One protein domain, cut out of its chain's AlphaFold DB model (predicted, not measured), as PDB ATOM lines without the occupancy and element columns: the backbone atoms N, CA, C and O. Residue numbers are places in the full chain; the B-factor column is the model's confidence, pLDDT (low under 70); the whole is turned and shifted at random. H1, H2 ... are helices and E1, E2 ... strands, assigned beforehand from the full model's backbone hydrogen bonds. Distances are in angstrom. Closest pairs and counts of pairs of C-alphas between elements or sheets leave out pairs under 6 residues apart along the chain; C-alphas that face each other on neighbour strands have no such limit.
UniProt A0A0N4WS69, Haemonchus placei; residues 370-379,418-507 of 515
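This is residues 370 to 379 and 418 to 507 of the 515 residues of a protein of Haemonchus placei (UniProt A0A0N4WS69). A strongly twisted sheet of four antiparallel strands is curled like part of a barrel, and the long strand E4 joins its two halves: E4 pairs with the hairpin of E1 and E2 over one part and with E3 over the other. H1 packs on the E3 and E4 end, and H2 meets H1 nearly at a right angle. The printed part has 100 residues with two named helices and four named strands, along the chain E1 E2 H1 H2 E3 E4, and the sheet's order is E2 E1 E4 E3. The class is mixed, helices and strands, with 48 residues, under half, in named elements. The whole is compact, with a radius of gyration of the C-alphas of 13.8 A, yet elongated, spanning 42 by 25 by 24 A.

E4, residues 492 to 506, is the longest strand, 28.7 A from first to last C-alpha; C-alpha 506 is at (116.681, 133.310, 92.532). E1, residues 424 to 432, is 24.2 A long and begins with C-alpha 424 at (119.810, 130.733, 90.931). E2 is residues 437 to 440, 10.2 A, and E3 is residues 482 to 486, 13.0 A. H1, residues 451 to 458, is 10.6 A long, with C-alpha 451 at (115.196, 126.350, 122.857). H2, residues 463 to 469, is 10.0 A long.

E4 bends by 96 degrees at residue 503, and its pairing is staggered, with E3 over residues 492 to 496 and with E1 over residues 497 to 506. E1 and E4 are antiparallel at 152 degrees, with N 429 and O 501 2.8 A apart, within hydrogen-bond range. E1 and E2 form a hairpin, with N 430 and O 438 at 2.8 A. E3 and E4 form another, with N 485 and O 493 at 2.8 A. E2 and E3 are the edge strands and are apart. H1 is on the sheet at a height of 8.8 A, over E4, and runs slantwise to it at 58 degrees on the local plane, only just short of across; the closest C-alphas of H1 and E4 are those of Lys 455 and Val 494, 6.2 A. H1 and H2 touch, about perpendicular at 74 degrees, with the C-alphas of Asp 457 and Gly 463 closest at 4.7 A. H2 only grazes the sheet with residues 464 to 468. In H1 and H2 every O i to N i+4 pair is within hydrogen-bond range.

The two C-alphas farthest apart, those of Glu 422 and Lys 460, are 42.1 A apart. Residues 380 to 417 are not printed, and C-alphas 379 and 418 are 14.6 A apart across this cut. The link from H2 to E3, residues 470 to 481, is long; its residues 472 to 473 pair antiparallel with residues 445 to 446. The mean pLDDT of the printed part is 87.3, and residues 370 to 372, 421 to 422 and 505 to 507 are under 70.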
ATOM      1  N   ALA A 370     127.883 129.978  94.373       47.00
ATOM      2  CA  ALA A 370     127.187 129.106  95.323       47.00
ATOM      3  C   ALA A 370     127.784 129.170  96.747       47.00
ATOM      4  O   ALA A 370     127.219 128.610  97.683       47.00
ATOM      5  N   LYS A 371     128.923 129.855  96.915       55.84
ATOM      6  CA  LYS A 371     129.741 129.864  98.133       55.84
ATOM      7  C   LYS A 371     129.529 131.082  99.042       55.84
ATOM      8  O   LYS A 371     130.235 131.205 100.036       55.84
ATOM      9  N   MET A 372     128.588 131.965  98.705       64.38
ATOM     10  CA  MET A 372     128.352 133.223  99.423       64.38
ATOM     11  C   MET A 372     127.111 133.180 100.329       64.38
ATOM     12  O   MET A 372     126.159 132.431 100.088       64.38
ATOM     13  N   ASN A 373     127.126 134.009 101.373       79.12
ATOM     14  CA  ASN A 373     126.098 134.098 102.414       79.12
ATOM     15  C   ASN A 373     124.997 135.073 101.972       79.12
ATOM     16  O   ASN A 373     125.172 136.282 102.079       79.12
ATOM     17  N   CYS A 374     123.869 134.576 101.457       84.44
ATOM     18  CA  CYS A 374     122.837 135.419 100.840       84.44
ATOM     19  C   CYS A 374     121.417 135.017 101.264       84.44
ATOM     20  O   CYS A 374     121.166 133.865 101.622       84.44
ATOM     21  N   PHE A 375     120.492 135.968 101.137       90.50
ATOM     22  CA  PHE A 375     119.042 135.757 101.153       90.50
ATOM     23  C   PHE A 375     118.498 135.713  99.711       90.50
ATOM     24  O   PHE A 375     119.153 136.243  98.804       90.50
ATOM     25  N   PRO A 376     117.340 135.078  99.455       87.62
ATOM     26  CA  PRO A 376     116.721 135.081  98.130       87.62
ATOM     27  C   PRO A 376     116.025 136.421  97.823       87.62
ATOM     28  O   PRO A 376     115.728 137.199  98.732       87.62
ATOM     29  N   ALA A 377     115.720 136.680  96.543       85.44
ATOM     30  CA  ALA A 377     115.030 137.907  96.098       85.44
ATOM     31  C   ALA A 377     113.683 138.141  96.772       85.44
ATOM     32  O   ALA A 377     113.247 139.278  96.922       85.44
ATOM     33  N   ASP A 378     112.964 137.069  97.077       84.81
ATOM     34  CA  ASP A 378     111.625 137.104  97.653       84.81
ATOM     35  C   ASP A 378     111.629 137.199  99.181       84.81
ATOM     36  O   ASP A 378     110.552 137.279  99.767       84.81
ATOM     37  N   ALA A 379     112.801 137.216  99.830       90.56
ATOM     38  CA  ALA A 379     112.879 137.487 101.260       90.56
ATOM     39  C   ALA A 379     112.324 138.881 101.570       90.56
ATOM     40  O   ALA A 379     112.469 139.803 100.771       90.56
ATOM     41  N   HIS A 418     126.787 141.332  98.039       72.62
ATOM     42  CA  HIS A 418     126.459 140.545  96.853       72.62
ATOM     43  C   HIS A 418     125.048 140.862  96.374       72.62
ATOM     44  O   HIS A 418     124.094 140.767  97.149       72.62
ATOM     45  N   ARG A 419     124.909 141.164  95.078       73.69
ATOM     46  CA  ARG A 419     123.621 141.478  94.454       73.69
ATOM     47  C   ARG A 419     123.553 140.956  93.017       73.69
ATOM     48  O   ARG A 419     124.101 141.565  92.109       73.69
ATOM     49  N   GLU A 420     122.884 139.824  92.806       72.19
ATOM     50  CA  GLU A 420     122.703 139.234  91.470       72.19
ATOM     51  C   GLU A 420     121.488 138.276  91.425       72.19
ATOM     52  O   GLU A 420     121.649 137.093  91.699       72.19
ATOM     53  N   PRO A 421     120.258 138.702  91.093       64.69
ATOM     54  CA  PRO A 421     119.053 137.912  91.201       64.69
ATOM     55  C   PRO A 421     118.771 136.958  90.108       64.69
ATOM     56  O   PRO A 421     118.031 136.004  90.331       64.69
ATOM     57  N   GLU A 422     119.309 137.209  88.933       62.91
ATOM     58  CA  GLU A 422     119.049 136.298  87.843       62.91
ATOM     59  C   GLU A 422     119.835 134.998  88.053       62.91
ATOM     60  O   GLU A 422     119.504 133.968  87.465       62.91
ATOM     61  N   THR A 423     120.783 134.992  89.000       72.75
ATOM     62  CA  THR A 423     121.466 133.786  89.440       72.75
ATOM     63  C   THR A 423     120.632 132.995  90.431       72.75
ATOM     64  O   THR A 423     120.251 133.446  91.515       72.75
ATOM     65  N   ARG A 424     120.395 131.740  90.056       76.31
ATOM     66  CA  ARG A 424     119.810 130.733  90.931       76.31
ATOM     67  C   ARG A 424     120.866 130.178  91.881       76.31
ATOM     68  O   ARG A 424     121.994 129.907  91.478       76.31
ATOM     69  N   ALA A 425     120.480 129.957  93.129       81.31
ATOM     70  CA  ALA A 425     121.284 129.252  94.117       81.31
ATOM     71  C   ALA A 425     120.432 128.285  94.930       81.31
ATOM     72  O   ALA A 425     119.202 128.359  94.935       81.31
ATOM     73  N   GLN A 426     121.116 127.369  95.603       83.25
ATOM     74  CA  GLN A 426     120.516 126.501  96.597       83.25
ATOM     75  C   GLN A 426     120.320 127.281  97.903       83.25
ATOM     76  O   GLN A 426     121.226 127.972  98.367       83.25
ATOM     77  N   PHE A 427     119.145 127.134  98.499       86.38
ATOM     78  CA  PHE A 427     118.758 127.721  99.773       86.38
ATOM     79  C   PHE A 427     118.308 126.619 100.727       86.38
ATOM     80  O   PHE A 427     117.599 125.692 100.330       86.38
ATOM     81  N   VAL A 428     118.700 126.743 101.990       88.69
ATOM     82  CA  VAL A 428     118.074 126.048 103.112       88.69
ATOM     83  C   VAL A 428     116.825 126.841 103.483       88.69
ATOM     84  O   VAL A 428     116.876 128.065 103.572       88.69
ATOM     85  N   VAL A 429     115.696 126.160 103.656       91.44
ATOM     86  CA  VAL A 429     114.412 126.758 104.029       91.44
ATOM     87  C   VAL A 429     113.984 126.187 105.364       91.44
ATOM     88  O   VAL A 429     113.796 124.978 105.491       91.44
ATOM     89  N   LEU A 430     113.812 127.071 106.334       92.38
ATOM     90  CA  LEU A 430     113.358 126.768 107.679       92.38
ATOM     91  C   LEU A 430     111.900 127.197 107.801       92.38
ATOM     92  O   LEU A 430     111.549 128.327 107.456       92.38
ATOM     93  N   PHE A 431     111.063 126.292 108.295       92.81
ATOM     94  CA  PHE A 431     109.715 126.610 108.740       92.81
ATOM     95  C   PHE A 431     109.670 126.494 110.250       92.81
ATOM     96  O   PHE A 431     110.132 125.496 110.814       92.81
ATOM     97  N   THR A 432     109.103 127.505 110.887       95.12
ATOM     98  CA  THR A 432     109.009 127.572 112.339       95.12
ATOM     99  C   THR A 432     107.612 127.214 112.842       95.12
ATOM    100  O   THR A 432     106.657 127.121 112.062       95.12
ATOM    101  N   ALA A 433     107.473 126.987 114.148       95.31
ATOM    102  CA  ALA A 433     106.205 126.651 114.785       95.31
ATOM    103  C   ALA A 433     105.186 127.793 114.656       95.31
ATOM    104  O   ALA A 433     104.000 127.527 114.456       95.31
ATOM    105  N   SER A 434     105.646 129.051 114.650       91.88
ATOM    106  CA  SER A 434     104.801 130.215 114.338       91.88
ATOM    107  C   SER A 434     104.441 130.356 112.847       91.88
ATOM    108  O   SER A 434     103.855 131.356 112.441       91.88
ATOM    109  N   LYS A 435     104.748 129.347 112.017       92.50
ATOM    110  CA  LYS A 435     104.506 129.311 110.562       92.50
ATOM    111  C   LYS A 435     105.304 130.353 109.773       92.50
ATOM    112  O   LYS A 435     104.994 130.600 108.606       92.50
ATOM    113  N   LYS A 436     106.359 130.925 110.359       91.25
ATOM    114  CA  LYS A 436     107.299 131.779 109.626       91.25
ATOM    115  C   LYS A 436     108.184 130.914 108.730       91.25
ATOM    116  O   LYS A 436     108.475 129.752 109.025       91.25
ATOM    117  N   ARG A 437     108.595 131.496 107.605       91.44
ATOM    118  CA  ARG A 437     109.467 130.872 106.607       91.44
ATOM    119  C   ARG A 437     110.720 131.720 106.454       91.44
ATOM    120  O   ARG A 437     110.619 132.884 106.082       91.44
ATOM    121  N   LEU A 438     111.885 131.115 106.655       92.62
ATOM    122  CA  LEU A 438     113.177 131.755 106.423       92.62
ATOM    123  C   LEU A 438     113.975 130.947 105.401       92.62
ATOM    124  O   LEU A 438     114.167 129.746 105.575       92.62
ATOM    125  N   ALA A 439     114.432 131.596 104.334       89.31
ATOM    126  CA  ALA A 439     115.257 130.984 103.300       89.31
ATOM    127  C   ALA A 439     116.606 131.707 103.212       89.31
ATOM    128  O   ALA A 439     116.651 132.933 103.142       89.31
ATOM    129  N   LEU A 440     117.697 130.945 103.226       91.12
ATOM    130  CA  LEU A 440     119.068 131.456 103.270       91.12
ATOM    131  C   LEU A 440     120.042 130.446 102.650       91.12
ATOM    132  O   LEU A 440     119.761 129.248 102.612       91.12
ATOM    133  N   THR A 441     121.167 130.904 102.102       89.25
ATOM    134  CA  THR A 441     122.159 129.981 101.525       89.25
ATOM    135  C   THR A 441     122.778 129.079 102.608       89.25
ATOM    136  O   THR A 441     122.833 129.471 103.776       89.25
ATOM    137  N   PRO A 442     123.286 127.875 102.267       88.19
ATOM    138  CA  PRO A 442     123.814 126.914 103.245       88.19
ATOM    139  C   PRO A 442     124.877 127.455 104.214       88.19
ATOM    140  O   PRO A 442     124.986 126.961 105.336       88.19
ATOM    141  N   LEU A 443     125.674 128.439 103.787       88.00
ATOM    142  CA  LEU A 443     126.765 129.030 104.573       88.00
ATOM    143  C   LEU A 443     126.378 130.343 105.269       88.00
ATOM    144  O   LEU A 443     127.200 130.935 105.963       88.00
ATOM    145  N   HIS A 444     125.129 130.787 105.134       89.00
ATOM    146  CA  HIS A 444     124.654 131.975 105.824       89.00
ATOM    147  C   HIS A 444     124.689 131.762 107.349       89.00
ATOM    148  O   HIS A 444     124.313 130.691 107.834       89.00
ATOM    149  N   LEU A 445     125.189 132.752 108.096       91.56
ATOM    150  CA  LEU A 445     125.296 132.679 109.553       91.56
ATOM    151  C   LEU A 445     123.932 132.956 110.184       91.56
ATOM    152  O   LEU A 445     123.354 134.016 109.977       91.56
ATOM    153  N   LEU A 446     123.432 131.989 110.944       93.69
ATOM    154  CA  LEU A 446     122.144 132.034 111.614       93.69
ATOM    155  C   LEU A 446     122.341 131.733 113.109       93.69
ATOM    156  O   LEU A 446     122.972 130.723 113.441       93.69
ATOM    157  N   PRO A 447     121.808 132.563 114.017       93.94
ATOM    158  CA  PRO A 447     121.758 132.236 115.433       93.94
ATOM    159  C   PRO A 447     120.638 131.221 115.694       93.94
ATOM    160  O   PRO A 447     119.451 131.546 115.628       93.94
ATOM    161  N   PHE A 448     121.019 129.978 115.980       96.62
ATOM    162  CA  PHE A 448     120.093 128.915 116.364       96.62
ATOM    163  C   PHE A 448     120.716 127.980 117.407       96.62
ATOM    164  O   PHE A 448     121.943 127.884 117.513       96.62
ATOM    165  N   GLY A 449     119.873 127.282 118.168       96.69
ATOM    166  CA  GLY A 449     120.308 126.296 119.156       96.69
ATOM    167  C   GLY A 449     119.172 125.746 120.015       96.69
ATOM    168  O   GLY A 449     118.008 125.756 119.620       96.69
ATOM    169  N   GLU A 450     119.514 125.263 121.209       97.75
ATOM    170  CA  GLU A 450     118.558 124.666 122.145       97.75
ATOM    171  C   GLU A 450     117.569 125.713 122.680       97.75
ATOM    172  O   GLU A 450     117.957 126.778 123.167       97.75
ATOM    173  N   CYS A 451     116.275 125.401 122.593       96.94
ATOM    174  CA  CYS A 451     115.196 126.350 122.857       96.94
ATOM    175  C   CYS A 451     115.208 126.918 124.280       96.94
ATOM    176  O   CYS A 451     114.998 128.118 124.455       96.94
ATOM    177  N   GLN A 452     115.439 126.089 125.305       96.94
ATOM    178  CA  GLN A 452     115.430 126.575 126.683       96.94
ATOM    179  C   GLN A 452     116.652 127.443 126.975       96.94
ATOM    180  O   GLN A 452     116.523 128.471 127.635       96.94
ATOM    181  N   SER A 453     117.831 127.059 126.478       96.31
ATOM    182  CA  SER A 453     119.040 127.870 126.590       96.31
ATOM    183  C   SER A 453     118.867 129.217 125.911       96.31
ATOM    184  O   SER A 453     119.217 130.231 126.505       96.31
ATOM    185  N   MET A 454     118.300 129.238 124.701       95.19
ATOM    186  CA  MET A 454     118.058 130.487 123.989       95.19
ATOM    187  C   MET A 454     117.090 131.384 124.753       95.19
ATOM    188  O   MET A 454     117.383 132.557 124.949       95.19
ATOM    189  N   LYS A 455     115.997 130.816 125.273       94.94
ATOM    190  CA  LYS A 455     115.011 131.564 126.058       94.94
ATOM    191  C   LYS A 455     115.618 132.180 127.324       94.94
ATOM    192  O   LYS A 455     115.479 133.375 127.534       94.94
ATOM    193  N   ARG A 456     116.349 131.387 128.117       94.75
ATOM    194  CA  ARG A 456     117.026 131.863 129.342       94.75
ATOM    195  C   ARG A 456     118.070 132.944 129.073       94.75
ATOM    196  O   ARG A 456     118.359 133.755 129.944       94.75
ATOM    197  N   ASP A 457     118.724 132.889 127.918       92.75
ATOM    198  CA  ASP A 457     119.724 133.884 127.558       92.75
ATOM    199  C   ASP A 457     119.078 135.172 127.049       92.75
ATOM    200  O   ASP A 457     119.568 136.231 127.412       92.75
ATOM    201  N   LEU A 458     117.983 135.102 126.282       89.69
ATOM    202  CA  LEU A 458     117.245 136.289 125.825       89.69
ATOM    203  C   LEU A 458     116.634 137.108 126.969       89.69
ATOM    204  O   LEU A 458     116.496 138.313 126.829       89.69
ATOM    205  N   GLU A 459     116.349 136.492 128.118       89.12
ATOM    206  CA  GLU A 459     115.932 137.205 129.340       89.12
ATOM    207  C   GLU A 459     117.035 138.121 129.917       89.12
ATOM    208  O   GLU A 459     116.779 138.919 130.818       89.12
ATOM    209  N   LYS A 460     118.278 138.017 129.426       89.44
ATOM    210  CA  LYS A 460     119.414 138.846 129.846       89.44
ATOM    211  C   LYS A 460     119.644 139.978 128.850       89.44
ATOM    212  O   LYS A 460     119.511 139.795 127.643       89.44
ATOM    213  N   ALA A 461     120.126 141.116 129.349       85.38
ATOM    214  CA  ALA A 461     120.396 142.303 128.533       85.38
ATOM    215  C   ALA A 461     121.372 142.055 127.359       85.38
ATOM    216  O   ALA A 461     121.271 142.706 126.323       85.38
ATOM    217  N   ASP A 462     122.304 141.108 127.492       85.56
ATOM    218  CA  ASP A 462     123.288 140.742 126.464       85.56
ATOM    219  C   ASP A 462     122.914 139.475 125.670       85.56
ATOM    220  O   ASP A 462     123.707 138.986 124.857       85.56
ATOM    221  N   GLY A 463     121.713 138.927 125.889       88.38
ATOM    222  CA  GLY A 463     121.258 137.662 125.318       88.38
ATOM    223  C   GLY A 463     121.274 137.635 123.797       88.38
ATOM    224  O   GLY A 463     121.864 136.739 123.189       88.38
ATOM    225  N   VAL A 464     120.666 138.651 123.183       87.31
ATOM    226  CA  VAL A 464     120.622 138.830 121.725       87.31
ATOM    227  C   VAL A 464     122.038 138.841 121.145       87.31
ATOM    228  O   VAL A 464     122.363 138.053 120.254       87.31
ATOM    229  N   ASP A 465     122.919 139.666 121.710       88.00
ATOM    230  CA  ASP A 465     124.305 139.811 121.266       88.00
ATOM    231  C   ASP A 465     125.107 138.512 121.396       88.00
ATOM    232  O   ASP A 465     125.907 138.162 120.519       88.00
ATOM    233  N   LYS A 466     124.901 137.771 122.491       88.69
ATOM    234  CA  LYS A 466     125.527 136.466 122.722       88.69
ATOM    235  C   LYS A 466     125.164 135.483 121.610       88.69
ATOM    236  O   LYS A 466     126.057 134.830 121.067       88.69
ATOM    237  N   TRP A 467     123.886 135.398 121.241       90.94
ATOM    238  CA  TRP A 467     123.422 134.490 120.189       90.94
ATOM    239  C   TRP A 467     123.850 134.933 118.793       90.94
ATOM    240  O   TRP A 467     124.286 134.088 118.011       90.94
ATOM    241  N   LEU A 468     123.830 136.236 118.499       88.69
ATOM    242  CA  LEU A 468     124.367 136.775 117.245       88.69
ATOM    243  C   LEU A 468     125.850 136.412 117.072       88.69
ATOM    244  O   LEU A 468     126.238 135.910 116.013       88.69
ATOM    245  N   ARG A 469     126.672 136.558 118.122       89.19
ATOM    246  CA  ARG A 469     128.091 136.150 118.109       89.19
ATOM    247  C   ARG A 469     128.287 134.639 117.955       89.19
ATOM    248  O   ARG A 469     129.252 134.209 117.325       89.19
ATOM    249  N   ALA A 470     127.376 133.838 118.504       89.50
ATOM    250  CA  ALA A 470     127.409 132.378 118.442       89.50
ATOM    251  C   ALA A 470     126.804 131.788 117.150       89.50
ATOM    252  O   ALA A 470     126.644 130.571 117.053       89.50
ATOM    253  N   SER A 471     126.484 132.620 116.151       92.06
ATOM    254  CA  SER A 471     125.858 132.178 114.901       92.06
ATOM    255  C   SER A 471     126.639 131.067 114.188       92.06
ATOM    256  O   SER A 471     127.874 131.076 114.079       92.06
ATOM    257  N   GLN A 472     125.891 130.111 113.641       93.56
ATOM    258  CA  GLN A 472     126.409 128.942 112.933       93.56
ATOM    259  C   GLN A 472     125.899 128.915 111.489       93.56
ATOM    260  O   GLN A 472     124.998 129.659 111.122       93.56
ATOM    261  N   PHE A 473     126.478 128.067 110.640       93.94
ATOM    262  CA  PHE A 473     126.020 127.944 109.256       93.94
ATOM    263  C   PHE A 473     124.619 127.332 109.170       93.94
ATOM    264  O   PHE A 473     124.354 126.308 109.794       93.94
ATOM    265  N   ALA A 474     123.761 127.913 108.333       92.12
ATOM    266  CA  ALA A 474     122.356 127.537 108.188       92.12
ATOM    267  C   ALA A 474     122.115 126.053 107.867       92.12
ATOM    268  O   ALA A 474     121.136 125.479 108.331       92.12
ATOM    269  N   HIS A 475     123.005 125.400 107.109       92.31
ATOM    270  CA  HIS A 475     122.869 123.968 106.797       92.31
ATOM    271  C   HIS A 475     122.988 123.041 108.013       92.31
ATOM    272  O   HIS A 475     122.674 121.861 107.894       92.31
ATOM    273  N   LYS A 476     123.479 123.547 109.149       95.38
ATOM    274  CA  LYS A 476     123.576 122.793 110.401       95.38
ATOM    275  C   LYS A 476     122.294 122.847 111.233       95.38
ATOM    276  O   LYS A 476     122.204 122.098 112.196       95.38
ATOM    277  N   ALA A 477     121.342 123.715 110.890       95.00
ATOM    278  CA  ALA A 477     120.073 123.797 111.598       95.00
ATOM    279  C   ALA A 477     119.253 122.526 111.361       95.00
ATOM    280  O   ALA A 477     119.076 122.094 110.216       95.00
ATOM    281  N   VAL A 478     118.733 121.941 112.436       96.44
ATOM    282  CA  VAL A 478     117.904 120.734 112.383       96.44
ATOM    283  C   VAL A 478     116.513 120.988 112.956       96.44
ATOM    284  O   VAL A 478     116.257 121.969 113.652       96.44
ATOM    285  N   VAL A 479     115.572 120.099 112.637       97.56
ATOM    286  CA  VAL A 479     114.241 120.128 113.256       97.56
ATOM    287  C   VAL A 479     114.391 119.944 114.766       97.56
ATOM    288  O   VAL A 479     115.088 119.037 115.213       97.56
ATOM    289  N   GLY A 480     113.716 120.790 115.541       97.19
ATOM    290  CA  GLY A 480     113.802 120.808 116.999       97.19
ATOM    291  C   GLY A 480     114.668 121.936 117.559       97.19
ATOM    292  O   GLY A 480     114.380 122.364 118.677       97.19
ATOM    293  N   ASP A 481     115.627 122.456 116.783       98.00
ATOM    294  CA  ASP A 481     116.360 123.679 117.125       98.00
ATOM    295  C   ASP A 481     115.412 124.881 117.171       98.00
ATOM    296  O   ASP A 481     114.328 124.878 116.582       98.00
ATOM    297  N   CYS A 482     115.842 125.940 117.845       97.94
ATOM    298  CA  CYS A 482     115.144 127.208 117.902       97.94
ATOM    299  C   CYS A 482     115.972 128.347 117.304       97.94
ATOM    300  O   CYS A 482     117.198 128.361 117.408       97.94
ATOM    301  N   VAL A 483     115.274 129.307 116.705       96.19
ATOM    302  CA  VAL A 483     115.804 130.559 116.150       96.19
ATOM    303  C   VAL A 483     115.200 131.749 116.885       96.19
ATOM    304  O   VAL A 483     114.113 131.648 117.454       96.19
ATOM    305  N   MET A 484     115.882 132.890 116.830       92.12
ATOM    306  CA  MET A 484     115.307 134.164 117.263       92.12
ATOM    307  C   MET A 484     114.399 134.723 116.161       92.12
ATOM    308  O   MET A 484     114.740 134.680 114.976       92.12
ATOM    309  N   THR A 485     113.245 135.259 116.539       91.06
ATOM    310  CA  THR A 485     112.320 135.958 115.644       91.06
ATOM    311  C   THR A 485     111.701 137.153 116.357       91.06
ATOM    312  O   THR A 485     111.858 137.302 117.559       91.06
ATOM    313  N   VAL A 486     110.997 138.001 115.616       89.12
ATOM    314  CA  VAL A 486     110.240 139.122 116.176       89.12
ATOM    315  C   VAL A 486     108.763 138.739 116.204       89.12
ATOM    316  O   VAL A 486     108.229 138.266 115.190       89.12
ATOM    317  N   SER A 487     108.126 138.872 117.366       85.50
ATOM    318  CA  SER A 487     106.686 138.678 117.550       85.50
ATOM    319  C   SER A 487     105.887 139.811 116.899       85.50
ATOM    320  O   SER A 487     106.429 140.853 116.534       85.50
ATOM    321  N   ASP A 488     104.570 139.645 116.796       83.50
ATOM    322  CA  ASP A 488     103.696 140.720 116.315       83.50
ATOM    323  C   ASP A 488     103.622 141.901 117.310       83.50
ATOM    324  O   ASP A 488     103.248 143.004 116.920       83.50
ATOM    325  N   SER A 489     104.023 141.690 118.574       84.12
ATOM    326  CA  SER A 489     104.195 142.745 119.587       84.12
ATOM    327  C   SER A 489     105.520 143.508 119.465       84.12
ATOM    328  O   SER A 489     105.714 144.481 120.184       84.12
ATOM    329  N   GLY A 490     106.420 143.104 118.557       82.19
ATOM    330  CA  GLY A 490     107.724 143.747 118.385       82.19
ATOM    331  C   GLY A 490     108.790 143.298 119.389       82.19
ATOM    332  O   GLY A 490     109.795 143.981 119.540       82.19
ATOM    333  N   GLU A 491     108.598 142.158 120.052       84.75
ATOM    334  CA  GLU A 491     109.556 141.578 121.003       84.75
ATOM    335  C   GLU A 491     110.388 140.478 120.336       84.75
ATOM    336  O   GLU A 491     109.894 139.770 119.445       84.75
ATOM    337  N   VAL A 492     111.640 140.287 120.765       89.38
ATOM    338  CA  VAL A 492     112.449 139.159 120.290       89.38
ATOM    339  C   VAL A 492     112.029 137.892 121.031       89.38
ATOM    340  O   VAL A 492     112.189 137.749 122.238       89.38
ATOM    341  N   VAL A 493     111.508 136.921 120.289       91.31
ATOM    342  CA  VAL A 493     111.021 135.648 120.822       91.31
ATOM    343  C   VAL A 493     111.766 134.463 120.219       91.31
ATOM    344  O   VAL A 493     112.325 134.522 119.123       91.31
ATOM    345  N   VAL A 494     111.756 133.351 120.949       95.25
ATOM    346  CA  VAL A 494     112.322 132.075 120.501       95.25
ATOM    347  C   VAL A 494     111.265 131.289 119.739       95.25
ATOM    348  O   VAL A 494     110.167 131.074 120.248       95.25
ATOM    349  N   ASP A 495     111.610 130.795 118.554       96.25
ATOM    350  CA  ASP A 495     110.695 130.022 117.720       96.25
ATOM    351  C   ASP A 495     111.335 128.728 117.217       96.25
ATOM    352  O   ASP A 495     112.478 128.700 116.760       96.25
ATOM    353  N   ARG A 496     110.589 127.629 117.327       98.19
ATOM    354  CA  ARG A 496     111.088 126.276 117.065       98.19
ATOM    355  C   ARG A 496     111.029 125.961 115.581       98.19
ATOM    356  O   ARG A 496     109.980 126.097 114.963       98.19
ATOM    357  N   ILE A 497     112.112 125.431 115.029       97.62
ATOM    358  CA  ILE A 497     112.161 124.880 113.678       97.62
ATOM    359  C   ILE A 497     111.390 123.558 113.654       97.62
ATOM    360  O   ILE A 497     111.756 122.590 114.322       97.62
ATOM    361  N   VAL A 498     110.329 123.502 112.850       97.12
ATOM    362  CA  VAL A 498     109.481 122.310 112.681       97.12
ATOM    363  C   VAL A 498     109.749 121.575 111.373       97.12
ATOM    364  O   VAL A 498     109.403 120.405 111.239       97.12
ATOM    365  N   LYS A 499     110.369 122.244 110.394       91.50
ATOM    366  CA  LYS A 499     110.715 121.643 109.103       91.50
ATOM    367  C   LYS A 499     111.908 122.352 108.469       91.50
ATOM    368  O   LYS A 499     111.966 123.578 108.449       91.50
ATOM    369  N   VAL A 500     112.814 121.558 107.904       92.62
ATOM    370  CA  VAL A 500     113.984 122.016 107.143       92.62
ATOM    371  C   VAL A 500     113.913 121.421 105.741       92.62
ATOM    372  O   VAL A 500     113.638 120.234 105.576       92.62
ATOM    373  N   CYS A 501     114.116 122.240 104.714       85.81
ATOM    374  CA  CYS A 501     114.121 121.821 103.311       85.81
ATOM    375  C   CYS A 501     115.276 122.470 102.550       85.81
ATOM    376  O   CYS A 501     115.830 123.473 102.988       85.81
ATOM    377  N   GLN A 502     115.603 121.933 101.376       83.56
ATOM    378  CA  GLN A 502     116.514 122.570 100.428       83.56
ATOM    379  C   GLN A 502     115.767 122.865  99.128       83.56
ATOM    380  O   GLN A 502     115.067 121.999  98.607       83.56
ATOM    381  N   VAL A 503     115.899 124.084  98.610       74.12
ATOM    382  CA  VAL A 503     115.237 124.530  97.374       74.12
ATOM    383  C   VAL A 503     116.204 125.316  96.501       74.12
ATOM    384  O   VAL A 503     117.160 125.901  97.000       74.12
ATOM    385  N   TRP A 504     115.939 125.378  95.198       72.38
ATOM    386  CA  TRP A 504     116.645 126.275  94.284       72.38
ATOM    387  C   TRP A 504     115.786 127.511  94.013       72.38
ATOM    388  O   TRP A 504     114.662 127.388  93.532       72.38
ATOM    389  N   GLN A 505     116.302 128.702  94.325       66.88
ATOM    390  CA  GLN A 505     115.603 129.983  94.143       66.88
ATOM    391  C   GLN A 505     116.530 131.037  93.525       66.88
ATOM    392  O   GLN A 505     117.742 130.842  93.444       66.88
ATOM    393  N   ARG A 506     115.948 132.137  93.037       61.19
ATOM    394  CA  ARG A 506     116.681 133.310  92.532       61.19
ATOM    395  C   ARG A 506     117.225 134.156  93.695       61.19
ATOM    396  O   ARG A 506     116.542 134.314  94.706       61.19
ATOM    397  N   LYS A 507     118.440 134.690  93.549       56.84
ATOM    398  CA  LYS A 507     119.052 135.716  94.433       56.84
ATOM    399  C   LYS A 507     118.419 137.109  94.142       56.84
ATOM    400  O   LYS A 507     117.363 137.124  93.533       56.84
TER     401      LYS A 507